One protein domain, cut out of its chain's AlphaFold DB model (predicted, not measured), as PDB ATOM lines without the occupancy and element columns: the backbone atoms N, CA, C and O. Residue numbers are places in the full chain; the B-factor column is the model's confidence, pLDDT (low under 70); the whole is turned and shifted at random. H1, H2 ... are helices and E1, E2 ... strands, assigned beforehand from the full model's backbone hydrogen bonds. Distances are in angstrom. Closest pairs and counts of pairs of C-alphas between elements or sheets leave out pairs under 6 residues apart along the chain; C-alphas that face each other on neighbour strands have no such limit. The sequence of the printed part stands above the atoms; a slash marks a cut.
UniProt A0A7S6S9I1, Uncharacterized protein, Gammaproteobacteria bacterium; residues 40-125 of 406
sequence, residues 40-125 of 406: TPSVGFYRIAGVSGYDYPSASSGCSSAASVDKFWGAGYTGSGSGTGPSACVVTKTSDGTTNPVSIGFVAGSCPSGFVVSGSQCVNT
ATOM      1  N   THR A  40      20.268 -12.500  26.792       68.06
ATOM      2  CA  THR A  40      20.021 -13.939  27.035       68.06
ATOM      3  C   THR A  40      19.757 -14.662  25.705       68.06
ATOM      4  O   THR A  40      19.335 -14.053  24.721       68.06
ATOM      5  N   PRO A  41      20.296 -15.877  25.565       65.44
ATOM      6  CA  PRO A  41      20.190 -16.691  24.339       65.44
ATOM      7  C   PRO A  41      18.729 -17.031  24.009       65.44
ATOM      8  O   PRO A  41      18.414 -17.289  22.845       65.44
ATOM      9  N   SER A  42      17.771 -16.799  25.040       77.19
ATOM     10  CA  SER A  42      16.350 -17.088  24.742       77.19
ATOM     11  C   SER A  42      15.450 -16.145  25.549       77.19
ATOM     12  O   SER A  42      15.887 -15.522  26.518       77.19
ATOM     13  N   VAL A  43      14.208 -15.877  24.923       82.44
ATOM     14  CA  VAL A  43      13.225 -14.986  25.579       82.44
ATOM     15  C   VAL A  43      12.619 -15.725  26.784       82.44
ATOM     16  O   VAL A  43      11.991 -16.776  26.641       82.44
ATOM     17  N   GLY A  44      13.148 -15.305  27.925       86.50
ATOM     18  CA  GLY A  44      12.619 -15.912  29.172       86.50
ATOM     19  C   GLY A  44      13.447 -15.460  30.377       86.50
ATOM     20  O   GLY A  44      14.259 -14.538  30.286       86.50
ATOM     21  N   PHE A  45      12.933 -15.845  31.503       87.81
ATOM     22  CA  PHE A  45      13.708 -15.478  32.709       87.81
ATOM     23  C   PHE A  45      13.810 -16.685  33.639       87.81
ATOM     24  O   PHE A  45      13.192 -17.724  33.399       87.81
ATOM     25  N   TYR A  46      14.786 -16.595  34.539       88.12
ATOM     26  CA  TYR A  46      15.013 -17.710  35.481       88.12
ATOM     27  C   TYR A  46      14.484 -17.316  36.863       88.12
ATOM     28  O   TYR A  46      14.607 -16.166  37.293       88.12
ATOM     29  N   ARG A  47      13.707 -18.403  37.509       88.31
ATOM     30  CA  ARG A  47      13.229 -18.191  38.885       88.31
ATOM     31  C   ARG A  47      13.842 -19.238  39.818       88.31
ATOM     32  O   ARG A  47      13.984 -20.410  39.461       88.31
ATOM     33  N   ILE A  48      14.183 -18.676  40.932       86.62
ATOM     34  CA  ILE A  48      14.722 -19.608  41.949       86.62
ATOM     35  C   ILE A  48      13.560 -20.093  42.826       86.62
ATOM     36  O   ILE A  48      12.728 -19.305  43.280       86.62
ATOM     37  N   ALA A  49      13.441 -21.444  42.930       83.88
ATOM     38  CA  ALA A  49      12.340 -22.015  43.722       83.88
ATOM     39  C   ALA A  49      12.347 -21.447  45.150       83.88
ATOM     40  O   ALA A  49      13.392 -21.364  45.802       83.88
ATOM     41  N   GLY A  50      11.137 -20.888  45.508       80.00
ATOM     42  CA  GLY A  50      11.028 -20.430  46.917       80.00
ATOM     43  C   GLY A  50      11.229 -18.913  47.028       80.00
ATOM     44  O   GLY A  50      11.101 -18.363  48.123       80.00
ATOM     45  N   VAL A  51      11.577 -18.310  45.787       78.12
ATOM     46  CA  VAL A  51      11.770 -16.842  45.818       78.12
ATOM     47  C   VAL A  51      10.785 -16.216  44.820       78.12
ATOM     48  O   VAL A  51      10.762 -16.564  43.637       78.12
ATOM     49  N   SER A  52       9.777 -15.386  45.496       79.12
ATOM     50  CA  SER A  52       8.793 -14.743  44.593       79.12
ATOM     51  C   SER A  52       9.163 -13.269  44.373       79.12
ATOM     52  O   SER A  52       9.889 -12.667  45.166       79.12
ATOM     53  N   GLY A  53       9.066 -12.839  43.069       82.81
ATOM     54  CA  GLY A  53       9.146 -11.372  42.837       82.81
ATOM     55  C   GLY A  53      10.466 -10.988  42.160       82.81
ATOM     56  O   GLY A  53      10.737  -9.796  41.994       82.81
ATOM     57  N   TYR A  54      11.274 -12.090  41.868       85.31
ATOM     58  CA  TYR A  54      12.523 -11.679  41.187       85.31
ATOM     59  C   TYR A  54      12.729 -12.548  39.943       85.31
ATOM     60  O   TYR A  54      12.561 -13.770  39.978       85.31
ATOM     61  N   ASP A  55      13.066 -11.769  38.819       87.94
ATOM     62  CA  ASP A  55      13.335 -12.473  37.544       87.94
ATOM     63  C   ASP A  55      14.760 -12.145  37.069       87.94
ATOM     64  O   ASP A  55      15.215 -11.002  37.154       87.94
ATOM     65  N   TYR A  56      15.458 -13.342  36.771       87.25
ATOM     66  CA  TYR A  56      16.870 -13.116  36.381       87.25
ATOM     67  C   TYR A  56      17.069 -13.444  34.893       87.25
ATOM     68  O   TYR A  56      16.404 -14.320  34.336       87.25
ATOM     69  N   PRO A  57      17.935 -12.726  34.307       83.25
ATOM     70  CA  PRO A  57      18.130 -12.853  32.851       83.25
ATOM     71  C   PRO A  57      18.989 -14.071  32.495       83.25
ATOM     72  O   PRO A  57      18.963 -14.519  31.345       83.25
ATOM     73  N   SER A  58      19.768 -14.551  33.528       84.31
ATOM     74  CA  SER A  58      20.540 -15.792  33.271       84.31
ATOM     75  C   SER A  58      20.618 -16.624  34.557       84.31
ATOM     76  O   SER A  58      20.361 -16.128  35.655       84.31
ATOM     77  N   ALA A  59      20.840 -17.940  34.331       82.69
ATOM     78  CA  ALA A  59      20.938 -18.861  35.492       82.69
ATOM     79  C   ALA A  59      22.105 -18.463  36.403       82.69
ATOM     80  O   ALA A  59      21.973 -18.519  37.629       82.69
ATOM     81  N   SER A  60      23.168 -17.956  35.786       81.62
ATOM     82  CA  SER A  60      24.354 -17.576  36.588       81.62
ATOM     83  C   SER A  60      24.058 -16.365  37.481       81.62
ATOM     84  O   SER A  60      24.470 -16.345  38.642       81.62
ATOM     85  N   SER A  61      23.333 -15.407  36.830       83.38
ATOM     86  CA  SER A  61      22.987 -14.210  37.637       83.38
ATOM     87  C   SER A  61      21.979 -14.572  38.736       83.38
ATOM     88  O   SER A  61      22.052 -14.022  39.837       83.38
ATOM     89  N   GLY A  62      21.089 -15.497  38.378       84.06
ATOM     90  CA  GLY A  62      20.130 -15.960  39.404       84.06
ATOM     91  C   GLY A  62      20.833 -16.688  40.549       84.06
ATOM     92  O   GLY A  62      20.519 -16.443  41.715       84.06
ATOM     93  N   CYS A  63      21.884 -17.442  40.219       82.75
ATOM     94  CA  CYS A  63      22.569 -18.237  41.259       82.75
ATOM     95  C   CYS A  63      23.483 -17.336  42.095       82.75
ATOM     96  O   CYS A  63      23.572 -17.518  43.312       82.75
ATOM     97  N   SER A  64      24.054 -16.364  41.471       79.00
ATOM     98  CA  SER A  64      24.945 -15.453  42.215       79.00
ATOM     99  C   SER A  64      24.129 -14.507  43.103       79.00
ATOM    100  O   SER A  64      24.548 -14.206  44.223       79.00
ATOM    101  N   SER A  65      22.943 -14.144  42.570       77.94
ATOM    102  CA  SER A  65      22.110 -13.210  43.358       77.94
ATOM    103  C   SER A  65      21.438 -13.943  44.526       77.94
ATOM    104  O   SER A  65      21.180 -13.333  45.565       77.94
ATOM    105  N   ALA A  66      21.149 -15.192  44.317       69.75
ATOM    106  CA  ALA A  66      20.578 -15.970  45.437       69.75
ATOM    107  C   ALA A  66      21.609 -16.135  46.562       69.75
ATOM    108  O   ALA A  66      21.233 -16.217  47.734       69.75
ATOM    109  N   ALA A  67      22.925 -15.969  46.214       65.31
ATOM    110  CA  ALA A  67      23.995 -16.259  47.200       65.31
ATOM    111  C   ALA A  67      24.519 -14.961  47.816       65.31
ATOM    112  O   ALA A  67      25.003 -14.972  48.950       65.31
ATOM    113  N   SER A  68      24.390 -13.764  47.187       59.56
ATOM    114  CA  SER A  68      25.105 -12.547  47.629       59.56
ATOM    115  C   SER A  68      24.129 -11.623  48.368       59.56
ATOM    116  O   SER A  68      22.930 -11.595  48.080       59.56
ATOM    117  N   VAL A  69      24.195 -11.576  49.673       45.25
ATOM    118  CA  VAL A  69      24.165 -10.777  50.915       45.25
ATOM    119  C   VAL A  69      23.057  -9.719  50.820       45.25
ATOM    120  O   VAL A  69      22.998  -8.936  49.871       45.25
ATOM    121  N   ASP A  70      21.760 -10.258  50.827       45.53
ATOM    122  CA  ASP A  70      20.617  -9.479  51.362       45.53
ATOM    123  C   ASP A  70      19.319  -9.935  50.688       45.53
ATOM    124  O   ASP A  70      18.235  -9.489  51.071       45.53
ATOM    125  N   LYS A  71      19.321 -11.151  50.142       54.16
ATOM    126  CA  LYS A  71      17.935 -11.161  49.585       54.16
ATOM    127  C   LYS A  71      17.302 -12.528  49.825       54.16
ATOM    128  O   LYS A  71      16.097 -12.607  50.072       54.16
ATOM    129  N   PHE A  72      18.204 -13.584  50.609       62.31
ATOM    130  CA  PHE A  72      17.352 -14.785  50.779       62.31
ATOM    131  C   PHE A  72      17.901 -15.632  51.923       62.31
ATOM    132  O   PHE A  72      17.137 -16.048  52.796       62.31
ATOM    133  N   TRP A  73      19.496 -15.692  52.051       67.56
ATOM    134  CA  TRP A  73      20.056 -16.542  53.133       67.56
ATOM    135  C   TRP A  73      20.978 -15.704  54.023       67.56
ATOM    136  O   TRP A  73      21.418 -16.176  55.074       67.56
ATOM    137  N   GLY A  74      20.959 -14.324  53.691       69.25
ATOM    138  CA  GLY A  74      21.727 -13.402  54.559       69.25
ATOM    139  C   GLY A  74      23.237 -13.475  54.295       69.25
ATOM    140  O   GLY A  74      23.695 -14.111  53.343       69.25
ATOM    141  N   ALA A  75      23.911 -12.485  55.011       72.38
ATOM    142  CA  ALA A  75      25.391 -12.407  54.964       72.38
ATOM    143  C   ALA A  75      26.017 -13.744  55.378       72.38
ATOM    144  O   ALA A  75      25.442 -14.505  56.160       72.38
ATOM    145  N   GLY A  76      26.996 -14.338  54.386       79.38
ATOM    146  CA  GLY A  76      27.726 -15.561  54.792       79.38
ATOM    147  C   GLY A  76      27.457 -16.723  53.824       79.38
ATOM    148  O   GLY A  76      27.812 -17.864  54.128       79.38
ATOM    149  N   TYR A  77      26.711 -16.354  52.686       81.62
ATOM    150  CA  TYR A  77      26.474 -17.445  51.711       81.62
ATOM    151  C   TYR A  77      27.019 -17.026  50.343       81.62
ATOM    152  O   TYR A  77      27.046 -15.842  50.000       81.62
ATOM    153  N   THR A  78      27.700 -18.020  49.655       81.31
ATOM    154  CA  THR A  78      28.091 -17.791  48.244       81.31
ATOM    155  C   THR A  78      27.382 -18.803  47.330       81.31
ATOM    156  O   THR A  78      27.080 -19.928  47.735       81.31
ATOM    157  N   GLY A  79      26.830 -18.172  46.185       81.12
ATOM    158  CA  GLY A  79      26.084 -19.078  45.261       81.12
ATOM    159  C   GLY A  79      26.836 -19.219  43.943       81.12
ATOM    160  O   GLY A  79      27.547 -18.311  43.507       81.12
ATOM    161  N   SER A  80      26.986 -20.503  43.515       79.12
ATOM    162  CA  SER A  80      27.541 -20.781  42.170       79.12
ATOM    163  C   SER A  80      26.682 -21.825  41.445       79.12
ATOM    164  O   SER A  80      25.997 -22.636  42.071       79.12
ATOM    165  N   GLY A  81      26.432 -21.550  40.194       77.75
ATOM    166  CA  GLY A  81      25.681 -22.587  39.435       77.75
ATOM    167  C   GLY A  81      25.316 -22.065  38.044       77.75
ATOM    168  O   GLY A  81      25.532 -20.896  37.717       77.75
ATOM    169  N   SER A  82      25.239 -23.140  37.110       76.38
ATOM    170  CA  SER A  82      24.819 -22.835  35.721       76.38
ATOM    171  C   SER A  82      23.747 -23.835  35.271       76.38
ATOM    172  O   SER A  82      23.526 -24.862  35.916       76.38
ATOM    173  N   GLY A  83      22.801 -23.299  34.465       79.31
ATOM    174  CA  GLY A  83      21.824 -24.232  33.855       79.31
ATOM    175  C   GLY A  83      20.468 -24.184  34.575       79.31
ATOM    176  O   GLY A  83      20.115 -23.192  35.217       79.31
ATOM    177  N   THR A  84      19.506 -25.170  34.101       74.25
ATOM    178  CA  THR A  84      18.152 -25.285  34.697       74.25
ATOM    179  C   THR A  84      17.993 -26.671  35.330       74.25
ATOM    180  O   THR A  84      18.736 -27.604  35.018       74.25
ATOM    181  N   GLY A  85      17.254 -26.719  36.499       77.00
ATOM    182  CA  GLY A  85      17.037 -28.028  37.145       77.00
ATOM    183  C   GLY A  85      17.175 -27.915  38.672       77.00
ATOM    184  O   GLY A  85      17.455 -26.842  39.213       77.00
ATOM    185  N   PRO A  86      16.733 -28.937  39.352       72.25
ATOM    186  CA  PRO A  86      16.580 -28.944  40.812       72.25
ATOM    187  C   PRO A  86      17.945 -28.838  41.526       72.25
ATOM    188  O   PRO A  86      17.995 -28.426  42.688       72.25
ATOM    189  N   SER A  87      19.135 -28.833  40.705       77.88
ATOM    190  CA  SER A  87      20.445 -28.719  41.392       77.88
ATOM    191  C   SER A  87      21.372 -27.807  40.587       77.88
ATOM    192  O   SER A  87      22.595 -27.947  40.655       77.88
ATOM    193  N   ALA A  88      20.740 -26.966  39.897       82.38
ATOM    194  CA  ALA A  88      21.534 -26.152  38.946       82.38
ATOM    195  C   ALA A  88      22.214 -24.992  39.686       82.38
ATOM    196  O   ALA A  88      23.229 -24.474  39.214       82.38
ATOM    197  N   CYS A  89      21.773 -24.836  40.987       85.94
ATOM    198  CA  CYS A  89      22.431 -23.776  41.777       85.94
ATOM    199  C   CYS A  89      22.824 -24.339  43.146       85.94
ATOM    200  O   CYS A  89      22.091 -25.127  43.747       85.94
ATOM    201  N   VAL A  90      24.077 -24.020  43.499       85.31
ATOM    202  CA  VAL A  90      24.533 -24.503  44.821       85.31
ATOM    203  C   VAL A  90      24.858 -23.270  45.678       85.31
ATOM    204  O   VAL A  90      25.558 -22.353  45.242       85.31
ATOM    205  N   VAL A  91      24.206 -23.297  46.813       84.62
ATOM    206  CA  VAL A  91      24.523 -22.201  47.753       84.62
ATOM    207  C   VAL A  91      25.398 -22.766  48.882       84.62
ATOM    208  O   VAL A  91      25.087 -23.801  49.476       84.62
ATOM    209  N   THR A  92      26.532 -22.103  49.109       84.75
ATOM    210  CA  THR A  92      27.498 -22.605  50.103       84.75
ATOM    211  C   THR A  92      27.582 -21.598  51.258       84.75
ATOM    212  O   THR A  92      27.717 -20.391  51.045       84.75
ATOM    213  N   LYS A  93      27.331 -22.171  52.466       85.19
ATOM    214  CA  LYS A  93      27.542 -21.321  53.660       85.19
ATOM    215  C   LYS A  93      29.034 -21.085  53.929       85.19
ATOM    216  O   LYS A  93      29.826 -22.026  54.014       85.19
ATOM    217  N   THR A  94      29.393 -19.776  54.053       85.75
ATOM    218  CA  THR A  94      30.821 -19.396  54.112       85.75
ATOM    219  C   THR A  94      31.412 -19.854  55.451       85.75
ATOM    220  O   THR A  94      32.589 -20.214  55.508       85.75
ATOM    221  N   SER A  95      30.571 -19.996  56.499       86.94
ATOM    222  CA  SER A  95      31.106 -20.289  57.844       86.94
ATOM    223  C   SER A  95      31.502 -21.762  57.986       86.94
ATOM    224  O   SER A  95      32.519 -22.062  58.613       86.94
ATOM    225  N   ASP A  96      30.722 -22.647  57.245       89.38
ATOM    226  CA  ASP A  96      31.058 -24.065  57.548       89.38
ATOM    227  C   ASP A  96      31.147 -24.872  56.250       89.38
ATOM    228  O   ASP A  96      31.362 -26.085  56.291       89.38
ATOM    229  N   GLY A  97      30.953 -24.172  55.113       88.94
ATOM    230  CA  GLY A  97      31.162 -24.831  53.797       88.94
ATOM    231  C   GLY A  97      29.972 -25.715  53.394       88.94
ATOM    232  O   GLY A  97      30.050 -26.408  52.377       88.94
ATOM    233  N   THR A  98      28.978 -25.808  54.226       88.75
ATOM    234  CA  THR A  98      27.831 -26.655  53.846       88.75
ATOM    235  C   THR A  98      27.098 -26.076  52.625       88.75
ATOM    236  O   THR A  98      27.011 -24.858  52.451       88.75
ATOM    237  N   THR A  99      26.709 -27.059  51.735       87.31
ATOM    238  CA  THR A  99      26.089 -26.604  50.469       87.31
ATOM    239  C   THR A  99      24.636 -27.085  50.417       87.31
ATOM    240  O   THR A  99      24.278 -28.098  51.020       87.31
ATOM    241  N   ASN A 100      23.785 -26.179  49.913       84.12
ATOM    242  CA  ASN A 100      22.382 -26.575  49.675       84.12
ATOM    243  C   ASN A 100      21.999 -26.363  48.202       84.12
ATOM    244  O   ASN A 100      22.130 -25.265  47.658       84.12
ATOM    245  N   PRO A 101      21.528 -27.515  47.622       85.44
ATOM    246  CA  PRO A 101      21.091 -27.343  46.228       85.44
ATOM    247  C   PRO A 101      19.747 -26.593  46.145       85.44
ATOM    248  O   PRO A 101      18.886 -26.734  47.017       85.44
ATOM    249  N   VAL A 102      19.767 -25.623  45.153       85.44
ATOM    250  CA  VAL A 102      18.505 -24.881  44.935       85.44
ATOM    251  C   VAL A 102      18.049 -25.076  43.483       85.44
ATOM    252  O   VAL A 102      18.863 -25.156  42.561       85.44
ATOM    253  N   SER A 103      16.689 -25.234  43.411       86.31
ATOM    254  CA  SER A 103      16.135 -25.438  42.055       86.31
ATOM    255  C   SER A 103      15.917 -24.096  41.343       86.31
ATOM    256  O   SER A 103      15.507 -23.108  41.954       86.31
ATOM    257  N   ILE A 104      16.384 -24.101  40.048       88.19
ATOM    258  CA  ILE A 104      16.149 -22.923  39.190       88.19
ATOM    259  C   ILE A 104      15.288 -23.351  37.998       88.19
ATOM    260  O   ILE A 104      15.539 -24.379  37.363       88.19
ATOM    261  N   GLY A 105      14.172 -22.570  37.890       87.81
ATOM    262  CA  GLY A 105      13.278 -22.864  36.748       87.81
ATOM    263  C   GLY A 105      13.332 -21.763  35.681       87.81
ATOM    264  O   GLY A 105      13.517 -20.584  35.989       87.81
ATOM    265  N   PHE A 106      13.276 -22.261  34.429       88.69
ATOM    266  CA  PHE A 106      13.200 -21.296  33.308       88.69
ATOM    267  C   PHE A 106      11.734 -21.103  32.900       88.69
ATOM    268  O   PHE A 106      10.972 -22.063  32.779       88.69
ATOM    269  N   VAL A 107      11.391 -19.850  32.856       87.88
ATOM    270  CA  VAL A 107      10.029 -19.535  32.359       87.88
ATOM    271  C   VAL A 107      10.133 -18.862  30.985       87.88
ATOM    272  O   VAL A 107      10.722 -17.787  30.840       87.88
ATOM    273  N   ALA A 108       9.522 -19.636  29.992       87.81
ATOM    274  CA  ALA A 108       9.616 -19.106  28.610       87.81
ATOM    275  C   ALA A 108       8.512 -18.063  28.372       87.81
ATOM    276  O   ALA A 108       7.476 -18.063  29.040       87.81
ATOM    277  N   GLY A 109       8.914 -16.891  27.581       83.25
ATOM    278  CA  GLY A 109       7.755 -16.194  26.953       83.25
ATOM    279  C   GLY A 109       7.671 -14.744  27.442       83.25
ATOM    280  O   GLY A 109       7.021 -13.921  26.793       83.25
ATOM    281  N   SER A 110       8.484 -14.359  28.528       84.31
ATOM    282  CA  SER A 110       8.469 -12.899  28.790       84.31
ATOM    283  C   SER A 110       9.808 -12.467  29.402       84.31
ATOM    284  O   SER A 110      10.449 -13.222  30.137       84.31
ATOM    285  N   CYS A 111      10.311 -11.285  28.852       83.50
ATOM    286  CA  CYS A 111      11.588 -10.748  29.361       83.50
ATOM    287  C   CYS A 111      11.374 -10.125  30.753       83.50
ATOM    288  O   CYS A 111      10.271  -9.692  31.091       83.50
ATOM    289  N   PRO A 112      12.304 -10.326  31.641       81.94
ATOM    290  CA  PRO A 112      12.210  -9.686  32.964       81.94
ATOM    291  C   PRO A 112      12.066  -8.162  32.852       81.94
ATOM    292  O   PRO A 112      12.264  -7.585  31.780       81.94
ATOM    293  N   SER A 113      11.499  -7.524  33.931       77.44
ATOM    294  CA  SER A 113      11.340  -6.051  33.960       77.44
ATOM    295  C   SER A 113      12.667  -5.340  33.650       77.44
ATOM    296  O   SER A 113      13.735  -5.751  34.108       77.44
ATOM    297  N   GLY A 114      12.579  -4.374  32.585       79.12
ATOM    298  CA  GLY A 114      13.800  -3.600  32.243       79.12
ATOM    299  C   GLY A 114      14.498  -4.172  31.001       79.12
ATOM    300  O   GLY A 114      15.553  -3.666  30.612       79.12
ATOM    301  N   PHE A 115      13.871  -5.286  30.412       82.50
ATOM    302  CA  PHE A 115      14.422  -5.877  29.173       82.50
ATOM    303  C   PHE A 115      13.322  -5.896  28.104       82.50
ATOM    304  O   PHE A 115      12.130  -5.850  28.414       82.50
ATOM    305  N   VAL A 116      13.745  -5.620  26.835       83.50
ATOM    306  CA  VAL A 116      12.766  -5.701  25.724       83.50
ATOM    307  C   VAL A 116      13.157  -6.878  24.820       83.50
ATOM    308  O   VAL A 116      14.315  -7.301  24.783       83.50
ATOM    309  N   VAL A 117      12.069  -7.489  24.255       85.44
ATOM    310  CA  VAL A 117      12.301  -8.630  23.339       85.44
ATOM    311  C   VAL A 117      12.865  -8.097  22.012       85.44
ATOM    312  O   VAL A 117      12.335  -7.151  21.425       85.44
ATOM    313  N   SER A 118      14.156  -8.525  21.763       83.19
ATOM    314  CA  SER A 118      14.699  -8.273  20.406       83.19
ATOM    315  C   SER A 118      14.992  -9.602  19.700       83.19
ATOM    316  O   SER A 118      15.982 -10.276  19.990       83.19
ATOM    317  N   GLY A 119      14.058 -10.014  18.775       85.69
ATOM    318  CA  GLY A 119      14.172 -11.365  18.164       85.69
ATOM    319  C   GLY A 119      13.877 -12.474  19.185       85.69
ATOM    320  O   GLY A 119      12.804 -12.505  19.793       85.69
ATOM    321  N   SER A 120      14.879 -13.499  19.292       80.81
ATOM    322  CA  SER A 120      14.716 -14.616  20.257       80.81
ATOM    323  C   SER A 120      15.497 -14.319  21.550       80.81
ATOM    324  O   SER A 120      15.792 -15.233  22.323       80.81
ATOM    325  N   GLN A 121      15.770 -12.960  21.745       79.69
ATOM    326  CA  GLN A 121      16.583 -12.653  22.945       79.69
ATOM    327  C   GLN A 121      15.945 -11.482  23.703       79.69
ATOM    328  O   GLN A 121      15.176 -10.701  23.140       79.69
ATOM    329  N   CYS A 122      16.206 -11.533  25.077       80.06
ATOM    330  CA  CYS A 122      15.854 -10.334  25.874       80.06
ATOM    331  C   CYS A 122      17.056  -9.382  25.958       80.06
ATOM    332  O   CYS A 122      18.175  -9.791  26.274       80.06
ATOM    333  N   VAL A 123      16.851  -8.148  25.487       82.56
ATOM    334  CA  VAL A 123      17.973  -7.173  25.499       82.56
ATOM    335  C   VAL A 123      17.632  -6.073  26.517       82.56
ATOM    336  O   VAL A 123      16.465  -5.747  26.741       82.56
ATOM    337  N   ASN A 124      18.729  -5.781  27.215       81.06
ATOM    338  CA  ASN A 124      18.577  -4.716  28.233       81.06
ATOM    339  C   ASN A 124      18.235  -3.372  27.568       81.06
ATOM    340  O   ASN A 124      18.838  -2.983  26.566       81.06
ATOM    341  N   THR A 125      17.142  -2.689  27.959       69.00
ATOM    342  CA  THR A 125      16.698  -1.416  27.347       69.00
ATOM    343  C   THR A 125      17.484  -0.253  27.956       69.00
ATOM    344  O   THR A 125      17.157   0.911  27.714       69.00
TER     345      THR A 125
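Overview. This is residues 40 to 125 of the 406 residues of an uncharacterized protein of Gammaproteobacteria bacterium (UniProt A0A7S6S9I1). A sheet of four strands, E1, E4, E3 and E2, curls like part of a barrel round one short helix, H1, and a small separate hairpin, E5 and E6, sits beyond the sheet at one end of the longest axis. The long strand E4 runs between E1 and E3, pairing with each over a different part of its length. The printed part has 86 residues, with one named helix and six named strands in the order E1, H1, E2, E3, E4, E5, E6; the class is mostly strand. The larger sheet has the order E1, E4, E3, E2, and both sheets are antiparallel. The whole is compact, with a radius of gyration of the C-alphas of 13.3 A, and the C-alphas span 45 by 22 by 18 A along their three main axes, an outline that is only just elongated.

Along the chain. Find C-alpha 44 at (12.619, -15.912, 29.172), where E1 begins; it runs through residues 44 to 48. Next comes H1, residues 59 to 67, 12.4 A long, from C-alpha 59 at (20.938, -18.861, 35.492). E2 is residues 77 to 81. E3, residues 85 to 93, is 20.7 A long and bends by 54 degrees at residue 88. E4, residues 99 to 108, is the longest strand at 28.4 A. E5 is residues 115 to 118 and E6 residues 121 to 124, ending with C-alpha 124 at (18.577, -4.716, 28.233).

Arrangement. Begin at E1, an edge strand antiparallel to E4 at 153 degrees; there N 47 and O 105 are 2.7 A apart, within hydrogen-bond range. The pairing of E4 is staggered: residues 104 to 108 pair with E1, and residues 99 to 104 with E3. E3 and E4 form a hairpin, with N 100 and O 91 at 2.7 A. E2, the other edge strand, forms a hairpin with E3, where N 92 and O 78 are 2.6 A apart. Together E2, E3 and E4 make a meander, each strand the antiparallel neighbour of the one before. H1 is on this strongly twisted sheet, which curls round it; its closest C-alphas to E2 are those of Ala 67 and Gly 79, 4.0 A apart, and to E1 those of Ala 59 and Tyr 46, 6.0 A apart. In H1 every O i to N i+4 pair is within hydrogen-bond range. Look then at the hairpin E5 and E6, where N 116 and O 123 are 2.7 A apart; E5 is apart from E4, and the closest C-alphas of E1 and E6, those of Gly 44 and Cys 122, are 7.2 A apart.

Size, cuts and confidence. The two C-alphas farthest apart are those of Asp 96 and Gly 119, at 44.7 A. The printed part has no cut, and no link is long. The mean pLDDT of the printed part is 80.0; look for values under 70 at residues 40 to 41, 66 to 74 and 125, of which 66 to 67 belong to H1.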